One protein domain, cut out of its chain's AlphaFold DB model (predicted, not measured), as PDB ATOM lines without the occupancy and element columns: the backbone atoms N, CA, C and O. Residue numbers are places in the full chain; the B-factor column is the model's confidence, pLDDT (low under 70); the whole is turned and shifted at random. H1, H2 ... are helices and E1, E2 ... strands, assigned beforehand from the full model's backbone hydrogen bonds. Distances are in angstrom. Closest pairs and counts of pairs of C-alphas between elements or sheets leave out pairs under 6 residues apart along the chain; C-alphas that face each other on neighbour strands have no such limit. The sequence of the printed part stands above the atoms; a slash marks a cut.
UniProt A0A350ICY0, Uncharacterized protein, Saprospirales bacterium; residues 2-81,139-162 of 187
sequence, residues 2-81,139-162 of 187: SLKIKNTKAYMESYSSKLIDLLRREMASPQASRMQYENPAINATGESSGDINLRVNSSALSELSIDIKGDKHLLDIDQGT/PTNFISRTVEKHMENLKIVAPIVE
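AT A GLANCE: This is residues 2 to 81 and 139 to 162 of the 187 residues of an uncharacterized protein of Saprospirales bacterium (UniProt A0A350ICY0). A two-stranded antiparallel hairpin, E1 and E2, packs along one side of a long helix, H1, while two shorter helices, H3 and H4, pack on another side of it, H3 toward its last residues and H4 toward its first. H2 follows the hairpin and meets the first residues of H3, and the loop of residues 29 to 52 runs on past the end of H1 before it folds back to E1. The printed part has 104 residues, with four named helices and two named strands in the order H1 E1 E2 H2 H3 H4, and its class is mixed, helices and strands. It is loose, with a radius of gyration of the C-alphas of 16.4 A, and the C-alphas span 55 by 24 by 21 A.

IN THESE COORDINATES: Strand E1 is residues 53 to 58, 15.9 A long, beginning at C-alpha 53 at (239.308, 266.440, 256.042). E2 is residues 64 to 69, 15.8 A. H1, residues 6 to 28, runs 33.2 A from C-alpha 6 at (225.098, 279.023, 246.005). H2 is residues 72 to 79, 10.7 A, and H3 is residues 142 to 151, 14.1 A. H4, residues 157 to 162, 8.9 A, ends at C-alpha 162 at (226.655, 286.540, 241.316).

HOW THE PARTS SIT: E1 and E2 are a hairpin of antiparallel neighbours at 161 degrees; N 55 and O 67 are 2.8 A apart and N 67 and O 55 2.9 A, both within hydrogen-bond range. The closest C-alphas of H1 and E1 are those of Ser 17 and Leu 54, 6.9 A apart. Those of H1 and E2 are Lys 9 and Leu 64, 7.0 A. H1 touches H3 with residues 19 to 27 alone, closest at the C-alphas of Leu 23 and Thr 146, 6.4 A. They run opposite ways at a steep tilt of 37 degrees, only just past shallow. H1 touches H4 with residues 7 to 11 alone, closest at the C-alphas of Thr 8 and Pro 159, 4.9 A. These two also run opposite ways at a steep tilt of 37 degrees, only just past shallow. H2 and H3 only just touch, with 3 pairs of C-alphas within 8 A, the closest those of Asp 78 and Phe 142, 5.9 A; they are about perpendicular at 79 degrees. The helix packing is mostly crossed. H1 and H2 are apart, and so are H3 and H4. In H1, H2, H3 and H4 every O i to N i+4 pair is within hydrogen-bond range.

THE WHOLE: The two C-alphas farthest apart are those of Ser 2 and Gln 36, 57.3 A. Residues 82 to 138 are not printed, and C-alphas 81 and 139 are 7.3 A apart across the cut, which falls in the link from H2 to H3. The link from H1 to E1 is long, 24 residues. The mean pLDDT of the printed part is 77.3; it is under 70 in residues 2 to 3, 32 to 40, 43 to 50 and 56 to 64.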
ATOM      1  N   SER A   2     215.666 283.708 252.894       63.44
ATOM      2  CA  SER A   2     217.103 283.512 253.123       63.44
ATOM      3  C   SER A   2     217.879 283.866 251.854       63.44
ATOM      4  O   SER A   2     217.442 283.537 250.755       63.44
ATOM      5  N   LEU A   3     219.016 284.548 252.009       69.88
ATOM      6  CA  LEU A   3     219.931 284.818 250.900       69.88
ATOM      7  C   LEU A   3     220.465 283.490 250.352       69.88
ATOM      8  O   LEU A   3     221.038 282.687 251.096       69.88
ATOM      9  N   LYS A   4     220.294 283.262 249.051       80.50
ATOM     10  CA  LYS A   4     220.931 282.149 248.345       80.50
ATOM     11  C   LYS A   4     222.403 282.486 248.143       80.50
ATOM     12  O   LYS A   4     222.720 283.480 247.507       80.50
ATOM     13  N   ILE A   5     223.286 281.658 248.685       84.38
ATOM     14  CA  ILE A   5     224.747 281.828 248.602       84.38
ATOM     15  C   ILE A   5     225.395 280.687 247.808       84.38
ATOM     16  O   ILE A   5     226.414 280.123 248.207       84.38
ATOM     17  N   LYS A   6     224.736 280.245 246.733       86.62
ATOM     18  CA  LYS A   6     225.098 279.023 246.005       86.62
ATOM     19  C   LYS A   6     226.494 279.138 245.390       86.62
ATOM     20  O   LYS A   6     227.292 278.208 245.528       86.62
ATOM     21  N   ASN A   7     226.786 280.262 244.742       86.12
ATOM     22  CA  ASN A   7     228.057 280.497 244.066       86.12
ATOM     23  C   ASN A   7     229.185 280.689 245.084       86.12
ATOM     24  O   ASN A   7     230.251 280.086 244.944       86.12
ATOM     25  N   THR A   8     228.937 281.445 246.156       86.38
ATOM     26  CA  THR A   8     229.893 281.636 247.258       86.38
ATOM     27  C   THR A   8     230.202 280.316 247.957       86.38
ATOM     28  O   THR A   8     231.370 280.004 248.185       86.38
ATOM     29  N   LYS A   9     229.183 279.495 248.234       85.69
ATOM     30  CA  LYS A   9     229.356 278.162 248.823       85.69
ATOM     31  C   LYS A   9     230.213 277.262 247.936       85.69
ATOM     32  O   LYS A   9     231.227 276.752 248.404       85.69
ATOM     33  N   ALA A  10     229.857 277.125 246.660       88.25
ATOM     34  CA  ALA A  10     230.609 276.297 245.718       88.25
ATOM     35  C   ALA A  10     232.068 276.767 245.575       88.25
ATOM     36  O   ALA A  10     232.994 275.952 245.561       88.25
ATOM     37  N   TYR A  11     232.288 278.084 245.522       90.31
ATOM     38  CA  TYR A  11     233.627 278.660 245.464       90.31
ATOM     39  C   TYR A  11     234.452 278.322 246.711       90.31
ATOM     40  O   TYR A  11     235.584 277.849 246.594       90.31
ATOM     41  N   MET A  12     233.892 278.531 247.903       88.12
ATOM     42  CA  MET A  12     234.601 278.304 249.162       88.12
ATOM     43  C   MET A  12     234.871 276.816 249.429       88.12
ATOM     44  O   MET A  12     235.932 276.476 249.959       88.12
ATOM     45  N   GLU A  13     233.969 275.920 249.020       88.06
ATOM     46  CA  GLU A  13     234.185 274.467 249.063       88.06
ATOM     47  C   GLU A  13     235.322 274.044 248.121       88.06
ATOM     48  O   GLU A  13     236.211 273.280 248.513       88.06
ATOM     49  N   SER A  14     235.344 274.584 246.898       89.50
ATOM     50  CA  SER A  14     236.406 274.324 245.919       89.50
ATOM     51  C   SER A  14     237.762 274.852 246.396       89.50
ATOM     52  O   SER A  14     238.761 274.128 246.359       89.50
ATOM     53  N   TYR A  15     237.796 276.087 246.905       89.62
ATOM     54  CA  TYR A  15     238.999 276.694 247.472       89.62
ATOM     55  C   TYR A  15     239.543 275.865 248.643       89.62
ATOM     56  O   TYR A  15     240.731 275.541 248.670       89.62
ATOM     57  N   SER A  16     238.673 275.462 249.569       88.44
ATOM     58  CA  SER A  16     239.065 274.666 250.737       88.44
ATOM     59  C   SER A  16     239.558 273.272 250.351       88.44
ATOM     60  O   SER A  16     240.567 272.811 250.878       88.44
ATOM     61  N   SER A  17     238.915 272.620 249.378       89.00
ATOM     62  CA  SER A  17     239.370 271.324 248.851       89.00
ATOM     63  C   SER A  17     240.762 271.436 248.224       89.00
ATOM     64  O   SER A  17     241.653 270.641 248.518       89.00
ATOM     65  N   LYS A  18     240.992 272.491 247.434       90.69
ATOM     66  CA  LYS A  18     242.308 272.781 246.858       90.69
ATOM     67  C   LYS A  18     243.356 273.042 247.941       90.69
ATOM     68  O   LYS A  18     244.489 272.584 247.811       90.69
ATOM     69  N   LEU A  19     242.999 273.762 249.004       89.69
ATOM     70  CA  LEU A  19     243.891 274.018 250.134       89.69
ATOM     71  C   LEU A  19     244.287 272.718 250.853       89.69
ATOM     72  O   LEU A  19     245.459 272.551 251.183       89.69
ATOM     73  N   ILE A  20     243.360 271.769 251.024       88.38
ATOM     74  CA  ILE A  20     243.661 270.431 251.566       88.38
ATOM     75  C   ILE A  20     244.666 269.692 250.678       88.38
ATOM     76  O   ILE A  20     245.651 269.152 251.184       88.38
ATOM     77  N   ASP A  21     244.468 269.698 249.359       89.00
ATOM     78  CA  ASP A  21     245.404 269.056 248.430       89.00
ATOM     79  C   ASP A  21     246.798 269.688 248.484       89.00
ATOM     80  O   ASP A  21     247.811 268.988 248.424       89.00
ATOM     81  N   LEU A  22     246.865 271.011 248.625       89.62
ATOM     82  CA  LEU A  22     248.122 271.741 248.761       89.62
ATOM     83  C   LEU A  22     248.829 271.414 250.078       89.62
ATOM     84  O   LEU A  22     250.030 271.152 250.059       89.62
ATOM     85  N   LEU A  23     248.093 271.336 251.190       88.06
ATOM     86  CA  LEU A  23     248.631 270.890 252.477       88.06
ATOM     87  C   LEU A  23     249.186 269.466 252.383       88.06
ATOM     88  O   LEU A  23     250.308 269.213 252.818       88.06
ATOM     89  N   ARG A  24     248.455 268.542 251.749       87.00
ATOM     90  CA  ARG A  24     248.919 267.160 251.532       87.00
ATOM     91  C   ARG A  24     250.189 267.106 250.680       87.00
ATOM     92  O   ARG A  24     251.091 266.325 250.981       87.00
ATOM     93  N   ARG A  25     250.294 267.945 249.646       86.00
ATOM     94  CA  ARG A  25     251.503 268.052 248.808       86.00
ATOM     95  C   ARG A  25     252.692 268.628 249.569       86.00
ATOM     96  O   ARG A  25     253.789 268.092 249.441       86.00
ATOM     97  N   GLU A  26     252.489 269.671 250.372       84.25
ATOM     98  CA  GLU A  26     253.539 270.237 251.232       84.25
ATOM     99  C   GLU A  26     254.020 269.192 252.252       84.25
ATOM    100  O   GLU A  26     255.224 269.031 252.453       84.25
ATOM    101  N   MET A  27     253.102 268.413 252.834       83.44
ATOM    102  CA  MET A  27     253.447 267.325 253.754       83.44
ATOM    103  C   MET A  27     254.255 266.206 253.094       83.44
ATOM    104  O   MET A  27     255.110 265.626 253.759       83.44
ATOM    105  N   ALA A  28     253.975 265.896 251.826       83.19
ATOM    106  CA  ALA A  28     254.687 264.885 251.042       83.19
ATOM    107  C   ALA A  28     256.022 265.390 250.468       83.19
ATOM    108  O   ALA A  28     256.850 264.593 250.030       83.19
ATOM    109  N   SER A  29     256.235 266.706 250.459       79.06
ATOM    110  CA  SER A  29     257.447 267.314 249.923       79.06
ATOM    111  C   SER A  29     258.571 267.305 250.966       79.06
ATOM    112  O   SER A  29     258.315 267.552 252.152       79.06
ATOM    113  N   PRO A  30     259.831 267.060 250.556       75.56
ATOM    114  CA  PRO A  30     260.982 267.239 251.431       75.56
ATOM    115  C   PRO A  30     261.000 268.655 252.002       75.56
ATOM    116  O   PRO A  30     260.854 269.639 251.273       75.56
ATOM    117  N   GLN A  31     261.176 268.772 253.316       71.62
ATOM    118  CA  GLN A  31     261.215 270.085 253.947       71.62
ATOM    119  C   GLN A  31     262.534 270.782 253.603       71.62
ATOM    120  O   GLN A  31     263.590 270.147 253.529       71.62
ATOM    121  N   ALA A  32     262.483 272.104 253.411       65.25
ATOM    122  CA  ALA A  32     263.652 272.884 253.017       65.25
ATOM    123  C   ALA A  32     264.854 272.589 253.930       65.25
ATOM    124  O   ALA A  32     264.769 272.692 255.162       65.25
ATOM    125  N   SER A  33     265.978 272.217 253.313       59.56
ATOM    126  CA  SER A  33     267.226 271.973 254.027       59.56
ATOM    127  C   SER A  33     267.707 273.267 254.670       59.56
ATOM    128  O   SER A  33     267.868 274.281 253.995       59.56
ATOM    129  N   ARG A  34     267.962 273.245 255.979       56.38
ATOM    130  CA  ARG A  34     268.560 274.392 256.685       56.38
ATOM    131  C   ARG A  34     270.001 274.155 257.134       56.38
ATOM    132  O   ARG A  34     270.631 275.082 257.624       56.38
ATOM    133  N   MET A  35     270.534 272.942 256.967       55.34
ATOM    134  CA  MET A  35     271.896 272.579 257.396       55.34
ATOM    135  C   MET A  35     272.568 271.567 256.448       55.34
ATOM    136  O   MET A  35     273.200 270.633 256.913       55.34
ATOM    137  N   GLN A  36     272.420 271.710 255.124       53.88
ATOM    138  CA  GLN A  36     272.936 270.750 254.120       53.88
ATOM    139  C   GLN A  36     272.378 269.309 254.247       53.88
ATOM    140  O   GLN A  36     272.915 268.382 253.647       53.88
ATOM    141  N   TYR A  37     271.296 269.108 255.009       57.00
ATOM    142  CA  TYR A  37     270.599 267.824 255.157       57.00
ATOM    143  C   TYR A  37     269.210 267.882 254.528       57.00
ATOM    144  O   TYR A  37     268.480 268.850 254.751       57.00
ATOM    145  N   GLU A  38     268.829 266.854 253.776       57.38
ATOM    146  CA  GLU A  38     267.446 266.686 253.335       57.38
ATOM    147  C   GLU A  38     266.580 266.363 254.552       57.38
ATOM    148  O   GLU A  38     266.783 265.351 255.229       57.38
ATOM    149  N   ASN A  39     265.635 267.247 254.866       65.81
ATOM    150  CA  ASN A  39     264.641 266.931 255.877       65.81
ATOM    151  C   ASN A  39     263.586 266.029 255.224       65.81
ATOM    152  O   ASN A  39     263.064 266.385 254.162       65.81
ATOM    153  N   PRO A  40     263.254 264.881 255.839       68.44
ATOM    154  CA  PRO A  40     262.233 264.002 255.298       68.44
ATOM    155  C   PRO A  40     260.882 264.721 255.235       68.44
ATOM    156  O   PRO A  40     260.638 265.690 255.959       68.44
ATOM    157  N   ALA A  41     260.008 264.214 254.372       74.56
ATOM    158  CA  ALA A  41     258.621 264.641 254.296       74.56
ATOM    159  C   ALA A  41     257.938 264.548 255.675       74.56
ATOM    160  O   ALA A  41     258.267 263.684 256.497       74.56
ATOM    161  N   ILE A  42     256.976 265.433 255.935       74.81
ATOM    162  CA  ILE A  42     256.238 265.468 257.210       74.81
ATOM    163  C   ILE A  42     255.451 264.167 257.405       74.81
ATOM    164  O   ILE A  42     255.364 263.651 258.515       74.81
ATOM    165  N   ASN A  43     254.945 263.585 256.317       69.44
ATOM    166  CA  ASN A  43     254.201 262.326 256.328       69.44
ATOM    167  C   ASN A  43     255.085 261.062 256.306       69.44
ATOM    168  O   ASN A  43     254.576 259.972 256.056       69.44
ATOM    169  N   ALA A  44     256.393 261.166 256.572       57.28
ATOM    170  CA  ALA A  44     257.327 260.039 256.463       57.28
ATOM    171  C   ALA A  44     257.026 258.845 257.396       57.28
ATOM    172  O   ALA A  44     257.590 257.772 257.202       57.28
ATOM    173  N   THR A  45     256.181 259.015 258.418       58.44
ATOM    174  CA  THR A  45     255.739 257.939 259.328       58.44
ATOM    175  C   THR A  45     254.408 257.295 258.930       58.44
ATOM    176  O   THR A  45     254.003 256.339 259.583       58.44
ATOM    177  N   GLY A  46     253.762 257.766 257.856       58.66
ATOM    178  CA  GLY A  46     252.482 257.248 257.366       58.66
ATOM    179  C   GLY A  46     251.242 257.812 258.075       58.66
ATOM    180  O   GLY A  46     251.320 258.332 259.182       58.66
ATOM    181  N   GLU A  47     250.108 257.718 257.374       61.03
ATOM    182  CA  GLU A  47     248.709 258.008 257.769       61.03
ATOM    183  C   GLU A  47     248.288 259.466 258.026       61.03
ATOM    184  O   GLU A  47     247.210 259.848 257.573       61.03
ATOM    185  N   SER A  48     249.125 260.336 258.601       61.16
ATOM    186  CA  SER A  48     248.652 261.657 259.080       61.16
ATOM    187  C   SER A  48     248.100 262.604 257.994       61.16
ATOM    188  O   SER A  48     247.367 263.542 258.292       61.16
ATOM    189  N   SER A  49     248.436 262.401 256.715       60.91
ATOM    190  CA  SER A  49     247.888 263.202 255.603       60.91
ATOM    191  C   SER A  49     246.441 262.841 255.232       60.91
ATOM    192  O   SER A  49     245.751 263.651 254.605       60.91
ATOM    193  N   GLY A  50     245.992 261.630 255.584       61.53
ATOM    194  CA  GLY A  50     244.618 261.162 255.369       61.53
ATOM    195  C   GLY A  50     243.613 261.788 256.339       61.53
ATOM    196  O   GLY A  50     242.434 261.904 256.014       61.53
ATOM    197  N   ASP A  51     244.093 262.281 257.481       70.75
ATOM    198  CA  ASP A  51     243.247 262.843 258.537       70.75
ATOM    199  C   ASP A  51     242.819 264.289 258.272       70.75
ATOM    200  O   ASP A  51     241.884 264.779 258.908       70.75
ATOM    201  N   ILE A  52     243.450 264.965 257.303       75.75
ATOM    202  CA  ILE A  52     243.029 266.297 256.859       75.75
ATOM    203  C   ILE A  52     241.757 266.157 256.026       75.75
ATOM    204  O   ILE A  52     241.796 265.690 254.884       75.75
ATOM    205  N   ASN A  53     240.640 266.588 256.600       75.56
ATOM    206  CA  ASN A  53     239.308 266.440 256.042       75.56
ATOM    207  C   ASN A  53     238.535 267.758 256.070       75.56
ATOM    208  O   ASN A  53     238.585 268.525 257.035       75.56
ATOM    209  N   LEU A  54     237.772 267.987 255.004       71.06
ATOM    210  CA  LEU A  54     236.837 269.098 254.910       71.06
ATOM    211  C   LEU A  54     235.562 268.760 255.687       71.06
ATOM    212  O   LEU A  54     234.968 267.703 255.475       71.06
ATOM    213  N   ARG A  55     235.102 269.669 256.546       71.81
ATOM    214  CA  ARG A  55     233.742 269.653 257.089       71.81
ATOM    215  C   ARG A  55     233.023 270.920 256.668       71.81
ATOM    216  O   ARG A  55     233.390 272.017 257.067       71.81
ATOM    217  N   VAL A  56     231.974 270.742 255.879       63.75
ATOM    218  CA  VAL A  56     231.078 271.827 255.494       63.75
ATOM    219  C   VAL A  56     229.870 271.782 256.418       63.75
ATOM    220  O   VAL A  56     229.070 270.850 256.348       63.75
ATOM    221  N   ASN A  57     229.733 272.790 257.273       63.81
ATOM    222  CA  ASN A  57     228.526 273.021 258.051       63.81
ATOM    223  C   ASN A  57     227.707 274.094 257.334       63.81
ATOM    224  O   ASN A  57     228.060 275.271 257.298       63.81
ATOM    225  N   SER A  58     226.609 273.662 256.724       55.41
ATOM    226  CA  SER A  58     225.668 274.545 256.044       55.41
ATOM    227  C   SER A  58     224.363 274.514 256.824       55.41
ATOM    228  O   SER A  58     223.533 273.631 256.610       55.41
ATOM    229  N   SER A  59     224.177 275.467 257.733       53.50
ATOM    230  CA  SER A  59     222.873 275.685 258.358       53.50
ATOM    231  C   SER A  59     221.931 276.300 257.321       53.50
ATOM    232  O   SER A  59     222.339 277.155 256.536       53.50
ATOM    233  N   ALA A  60     220.655 275.902 257.308       45.00
ATOM    234  CA  ALA A  60     219.637 276.484 256.416       45.00
ATOM    235  C   ALA A  60     219.395 277.994 256.664       45.00
ATOM    236  O   ALA A  60     218.730 278.665 255.877       45.00
ATOM    237  N   LEU A  61     219.952 278.524 257.755       43.19
ATOM    238  CA  LEU A  61     219.876 279.909 258.188       43.19
ATOM    239  C   LEU A  61     221.279 280.530 258.111       43.19
ATOM    240  O   LEU A  61     222.084 280.360 259.018       43.19
ATOM    241  N   SER A  62     221.553 281.236 257.012       54.25
ATOM    242  CA  SER A  62     222.527 282.342 256.879       54.25
ATOM    243  C   SER A  62     224.022 282.130 257.180       54.25
ATOM    244  O   SER A  62     224.799 283.021 256.849       54.25
ATOM    245  N   GLU A  63     224.465 280.998 257.724       61.88
ATOM    246  CA  GLU A  63     225.874 280.780 258.078       61.88
ATOM    247  C   GLU A  63     226.493 279.643 257.257       61.88
ATOM    248  O   GLU A  63     226.168 278.464 257.423       61.88
ATOM    249  N   LEU A  64     227.404 280.014 256.353       68.50
ATOM    250  CA  LEU A  64     228.330 279.085 255.715       68.50
ATOM    251  C   LEU A  64     229.569 278.954 256.603       68.50
ATOM    252  O   LEU A  64     230.382 279.873 256.669       68.50
ATOM    253  N   SER A  65     229.727 277.799 257.247       73.75
ATOM    254  CA  SER A  65     230.952 277.425 257.953       73.75
ATOM    255  C   SER A  65     231.647 276.311 257.174       73.75
ATOM    256  O   SER A  65     231.065 275.264 256.879       73.75
ATOM    257  N   ILE A  66     232.902 276.553 256.802       75.44
ATOM    258  CA  ILE A  66     233.762 275.557 256.169       75.44
ATOM    259  C   ILE A  66     234.988 275.390 257.055       75.44
ATOM    260  O   ILE A  66     235.837 276.276 257.133       75.44
ATOM    261  N   ASP A  67     235.061 274.237 257.711       79.00
ATOM    262  CA  ASP A  67     236.155 273.874 258.596       79.00
ATOM    263  C   ASP A  67     237.073 272.871 257.892       79.00
ATOM    264  O   ASP A  67     236.618 271.870 257.333       79.00
ATOM    265  N   ILE A  68     238.384 273.074 257.988       79.75
ATOM    266  CA  ILE A  68     239.373 272.043 257.663       79.75
ATOM    267  C   ILE A  68     239.834 271.441 258.989       79.75
ATOM    268  O   ILE A  68     240.431 272.134 259.814       79.75
ATOM    269  N   LYS A  69     239.531 270.162 259.217       80.81
ATOM    270  CA  LYS A  69     239.921 269.442 260.436       80.81
ATOM    271  C   LYS A  69     241.050 268.476 260.124       80.81
ATOM    272  O   LYS A  69     241.042 267.842 259.079       80.81
ATOM    273  N   GLY A  70     241.995 268.358 261.046       76.81
ATOM    274  CA  GLY A  70     243.083 267.390 260.992       76.81
ATOM    275  C   GLY A  70     243.409 266.882 262.388       76.81
ATOM    276  O   GLY A  70     242.853 267.369 263.377       76.81
ATOM    277  N   ASP A  71     244.310 265.909 262.464       80.69
ATOM    278  CA  ASP A  71     244.829 265.416 263.736       80.69
ATOM    279  C   ASP A  71     245.556 266.542 264.497       80.69
ATOM    280  O   ASP A  71     246.312 267.328 263.917       80.69
ATOM    281  N   LYS A  72     245.358 266.596 265.819       79.56
ATOM    282  CA  LYS A  72     246.098 267.476 266.729       79.56
ATOM    283  C   LYS A  72     247.610 267.301 266.572       79.56
ATOM    284  O   LYS A  72     248.340 268.285 266.671       79.56
ATOM    285  N   HIS A  73     248.073 266.092 266.265       77.50
ATOM    286  CA  HIS A  73     249.487 265.829 266.008       77.50
ATOM    287  C   HIS A  73     250.068 266.705 264.878       77.50
ATOM    288  O   HIS A  73     251.212 267.150 264.971       77.50
ATOM    289  N   LEU A  74     249.285 267.029 263.841       79.25
ATOM    290  CA  LEU A  74     249.727 267.926 262.765       79.25
ATOM    291  C   LEU A  74     249.928 269.361 263.253       79.25
ATOM    292  O   LEU A  74     250.862 270.030 262.816       79.25
ATOM    293  N   LEU A  75     249.078 269.819 264.175       82.44
ATOM    294  CA  LEU A  75     249.221 271.126 264.811       82.44
ATOM    295  C   LEU A  75     250.485 271.170 265.679       82.44
ATOM    296  O   LEU A  75     251.234 272.143 265.638       82.44
ATOM    297  N   ASP A  76     250.746 270.096 266.424       82.06
ATOM    298  CA  ASP A  76     251.928 269.986 267.277       82.06
ATOM    299  C   ASP A  76     253.225 269.953 266.426       82.06
ATOM    300  O   ASP A  76     254.236 270.543 266.811       82.06
ATOM    301  N   ILE A  77     253.201 269.346 265.228       81.56
ATOM    302  CA  ILE A  77     254.308 269.409 264.246       81.56
ATOM    303  C   ILE A  77     254.468 270.815 263.646       81.56
ATOM    304  O   ILE A  77     255.594 271.274 263.406       81.56
ATOM    305  N   ASP A  78     253.361 271.495 263.352       85.00
ATOM    306  CA  ASP A  78     253.377 272.844 262.789       85.00
ATOM    307  C   ASP A  78     254.024 273.836 263.761       85.00
ATOM    308  O   ASP A  78     254.997 274.504 263.400       85.00
ATOM    309  N   GLN A  79     253.547 273.839 265.008       86.38
ATOM    310  CA  GLN A  79     253.949 274.765 266.072       86.38
ATOM    311  C   GLN A  79     255.260 274.377 266.763       86.38
ATOM    312  O   GLN A  79     255.951 275.235 267.322       86.38
ATOM    313  N   GLY A  80     255.621 273.093 266.726       84.94
ATOM    314  CA  GLY A  80     256.734 272.564 267.499       84.94
ATOM    315  C   GLY A  80     256.488 272.622 269.011       84.94
ATOM    316  O   GLY A  80     255.390 272.893 269.496       84.94
ATOM    317  N   THR A  81     257.537 272.368 269.787       83.88
ATOM    318  CA  THR A  81     257.506 272.395 271.252       83.88
ATOM    319  C   THR A  81     258.711 273.159 271.800       83.88
ATOM    320  O   THR A  81     259.759 273.223 271.165       83.88
ATOM    321  N   PRO A 139     259.353 274.150 265.157       85.69
ATOM    322  CA  PRO A 139     258.193 274.299 264.281       85.69
ATOM    323  C   PRO A 139     258.543 274.080 262.812       85.69
ATOM    324  O   PRO A 139     259.580 274.555 262.325       85.69
ATOM    325  N   THR A 140     257.636 273.422 262.095       82.19
ATOM    326  CA  THR A 140     257.697 273.303 260.632       82.19
ATOM    327  C   THR A 140     257.006 274.473 259.933       82.19
ATOM    328  O   THR A 140     257.457 274.861 258.850       82.19
ATOM    329  N   ASN A 141     255.987 275.083 260.560       86.12
ATOM    330  CA  ASN A 141     255.141 276.155 260.015       86.12
ATOM    331  C   ASN A 141     254.517 275.822 258.644       86.12
ATOM    332  O   ASN A 141     254.269 276.720 257.839       86.12
ATOM    333  N   PHE A 142     254.347 274.540 258.317       84.50
ATOM    334  CA  PHE A 142     253.868 274.127 257.000       84.50
ATOM    335  C   PHE A 142     252.409 274.538 256.764       84.50
ATOM    336  O   PHE A 142     252.064 274.889 255.634       84.50
ATOM    337  N   ILE A 143     251.577 274.558 257.812       86.94
ATOM    338  CA  ILE A 143     250.170 274.964 257.726       86.94
ATOM    339  C   ILE A 143     250.113 276.456 257.433       86.94
ATOM    340  O   ILE A 143     249.608 276.849 256.382       86.94
ATOM    341  N   SER A 144     250.697 277.276 258.311       85.62
ATOM    342  CA  SER A 144     250.680 278.737 258.181       85.62
ATOM    343  C   SER A 144     251.267 279.193 256.847       85.62
ATOM    344  O   SER A 144     250.615 279.939 256.124       85.62
ATOM    345  N   ARG A 145     252.424 278.648 256.432       86.44
ATOM    346  CA  ARG A 145     253.024 278.980 255.125       86.44
ATOM    347  C   ARG A 145     252.117 278.625 253.949       86.44
ATOM    348  O   ARG A 145     252.028 279.397 252.996       86.44
ATOM    349  N   THR A 146     251.486 277.449 253.978       87.94
ATOM    350  CA  THR A 146     250.608 277.009 252.883       87.94
ATOM    351  C   THR A 146     249.362 277.886 252.821       87.94
ATOM    352  O   THR A 146     248.985 278.339 251.742       87.94
ATOM    353  N   VAL A 147     248.752 278.182 253.969       87.56
ATOM    354  CA  VAL A 147     247.576 279.053 254.053       87.56
ATOM    355  C   VAL A 147     247.909 280.461 253.567       87.56
ATOM    356  O   VAL A 147     247.238 280.945 252.662       87.56
ATOM    357  N   GLU A 148     248.963 281.088 254.091       89.06
ATOM    358  CA  GLU A 148     249.382 282.447 253.717       89.06
ATOM    359  C   GLU A 148     249.651 282.561 252.213       89.06
ATOM    360  O   GLU A 148     249.092 283.429 251.544       89.06
ATOM    361  N   LYS A 149     250.421 281.620 251.651       88.56
ATOM    362  CA  LYS A 149     250.741 281.587 250.217       88.56
ATOM    363  C   LYS A 149     249.499 281.461 249.333       88.56
ATOM    364  O   LYS A 149     249.484 281.944 248.201       88.56
ATOM    365  N   HIS A 150     248.471 280.764 249.805       87.62
ATOM    366  CA  HIS A 150     247.267 280.522 249.017       87.62
ATOM    367  C   HIS A 150     246.137 281.512 249.293       87.62
ATOM    368  O   HIS A 150     245.280 281.669 248.423       87.62
ATOM    369  N   MET A 151     246.201 282.254 250.398       86.25
ATOM    370  CA  MET A 151     245.253 283.313 250.741       86.25
ATOM    371  C   MET A 151     245.231 284.436 249.700       86.25
ATOM    372  O   MET A 151     244.161 284.944 249.380       86.25
ATOM    373  N   GLU A 152     246.368 284.752 249.077       85.12
ATOM    374  CA  GLU A 152     246.441 285.714 247.962       85.12
ATOM    375  C   GLU A 152     245.593 285.301 246.744       85.12
ATOM    376  O   GLU A 152     245.196 286.132 245.929       85.12
ATOM    377  N   ASN A 153     245.281 284.007 246.611       84.19
ATOM    378  CA  ASN A 153     244.459 283.481 245.522       84.19
ATOM    379  C   ASN A 153     242.958 283.467 245.853       84.19
ATOM    380  O   ASN A 153     242.157 283.042 245.012       84.19
ATOM    381  N   LEU A 154     242.569 283.907 247.053       86.75
ATOM    382  CA  LEU A 154     241.178 283.992 247.473       86.75
ATOM    383  C   LEU A 154     240.496 285.184 246.778       86.75
ATOM    384  O   LEU A 154     240.773 286.346 247.054       86.75
ATOM    385  N   LYS A 155     239.572 284.885 245.865       89.38
ATOM    386  CA  LYS A 155     238.822 285.843 245.036       89.38
ATOM    387  C   LYS A 155     237.320 285.725 245.298       89.38
ATOM    388  O   LYS A 155     236.546 285.409 244.400       89.38
ATOM    389  N   ILE A 156     236.911 285.978 246.541       86.00
ATOM    390  CA  ILE A 156     235.528 285.761 247.005       86.00
ATOM    391  C   ILE A 156     234.514 286.795 246.476       86.00
ATOM    392  O   ILE A 156     233.317 286.543 246.475       86.00
ATOM    393  N   VAL A 157     234.971 287.952 245.986       86.44
ATOM    394  CA  VAL A 157     234.076 289.042 245.552       86.44
ATOM    395  C   VAL A 157     233.195 288.630 244.369       86.44
ATOM    396  O   VAL A 157     231.992 288.861 244.394       86.44
ATOM    397  N   ALA A 158     233.770 287.993 243.348       88.38
ATOM    398  CA  ALA A 158     233.030 287.589 242.152       88.38
ATOM    399  C   ALA A 158     231.848 286.638 242.447       88.38
ATOM    400  O   ALA A 158     230.736 286.954 242.027       88.38
ATOM    401  N   PRO A 159     232.021 285.522 243.186       87.38
ATOM    402  CA  PRO A 159     230.898 284.639 243.501       87.38
ATOM    403  C   PRO A 159     229.841 285.299 244.401       87.38
ATOM    404  O   PRO A 159     228.658 285.025 244.219       87.38
ATOM    405  N   ILE A 160     230.229 286.216 245.299       86.88
ATOM    406  CA  ILE A 160     229.268 287.000 246.096       86.88
ATOM    407  C   ILE A 160     228.409 287.888 245.190       86.88
ATOM    408  O   ILE A 160     227.197 287.969 245.376       86.88
ATOM    409  N   VAL A 161     229.016 288.556 244.206       87.25
ATOM    410  CA  VAL A 161     228.285 289.423 243.270       87.25
ATOM    411  C   VAL A 161     227.262 288.625 242.459       87.25
ATOM    412  O   VAL A 161     226.145 289.105 242.268       87.25
ATOM    413  N   GLU A 162     227.606 287.416 242.015       87.38
ATOM    414  CA  GLU A 162     226.655 286.540 241.316       87.38
ATOM    415  C   GLU A 162     225.505 286.091 242.221       87.38
ATOM    416  O   GLU A 162     224.344 286.168 241.822       87.38
TER     417      GLU A 162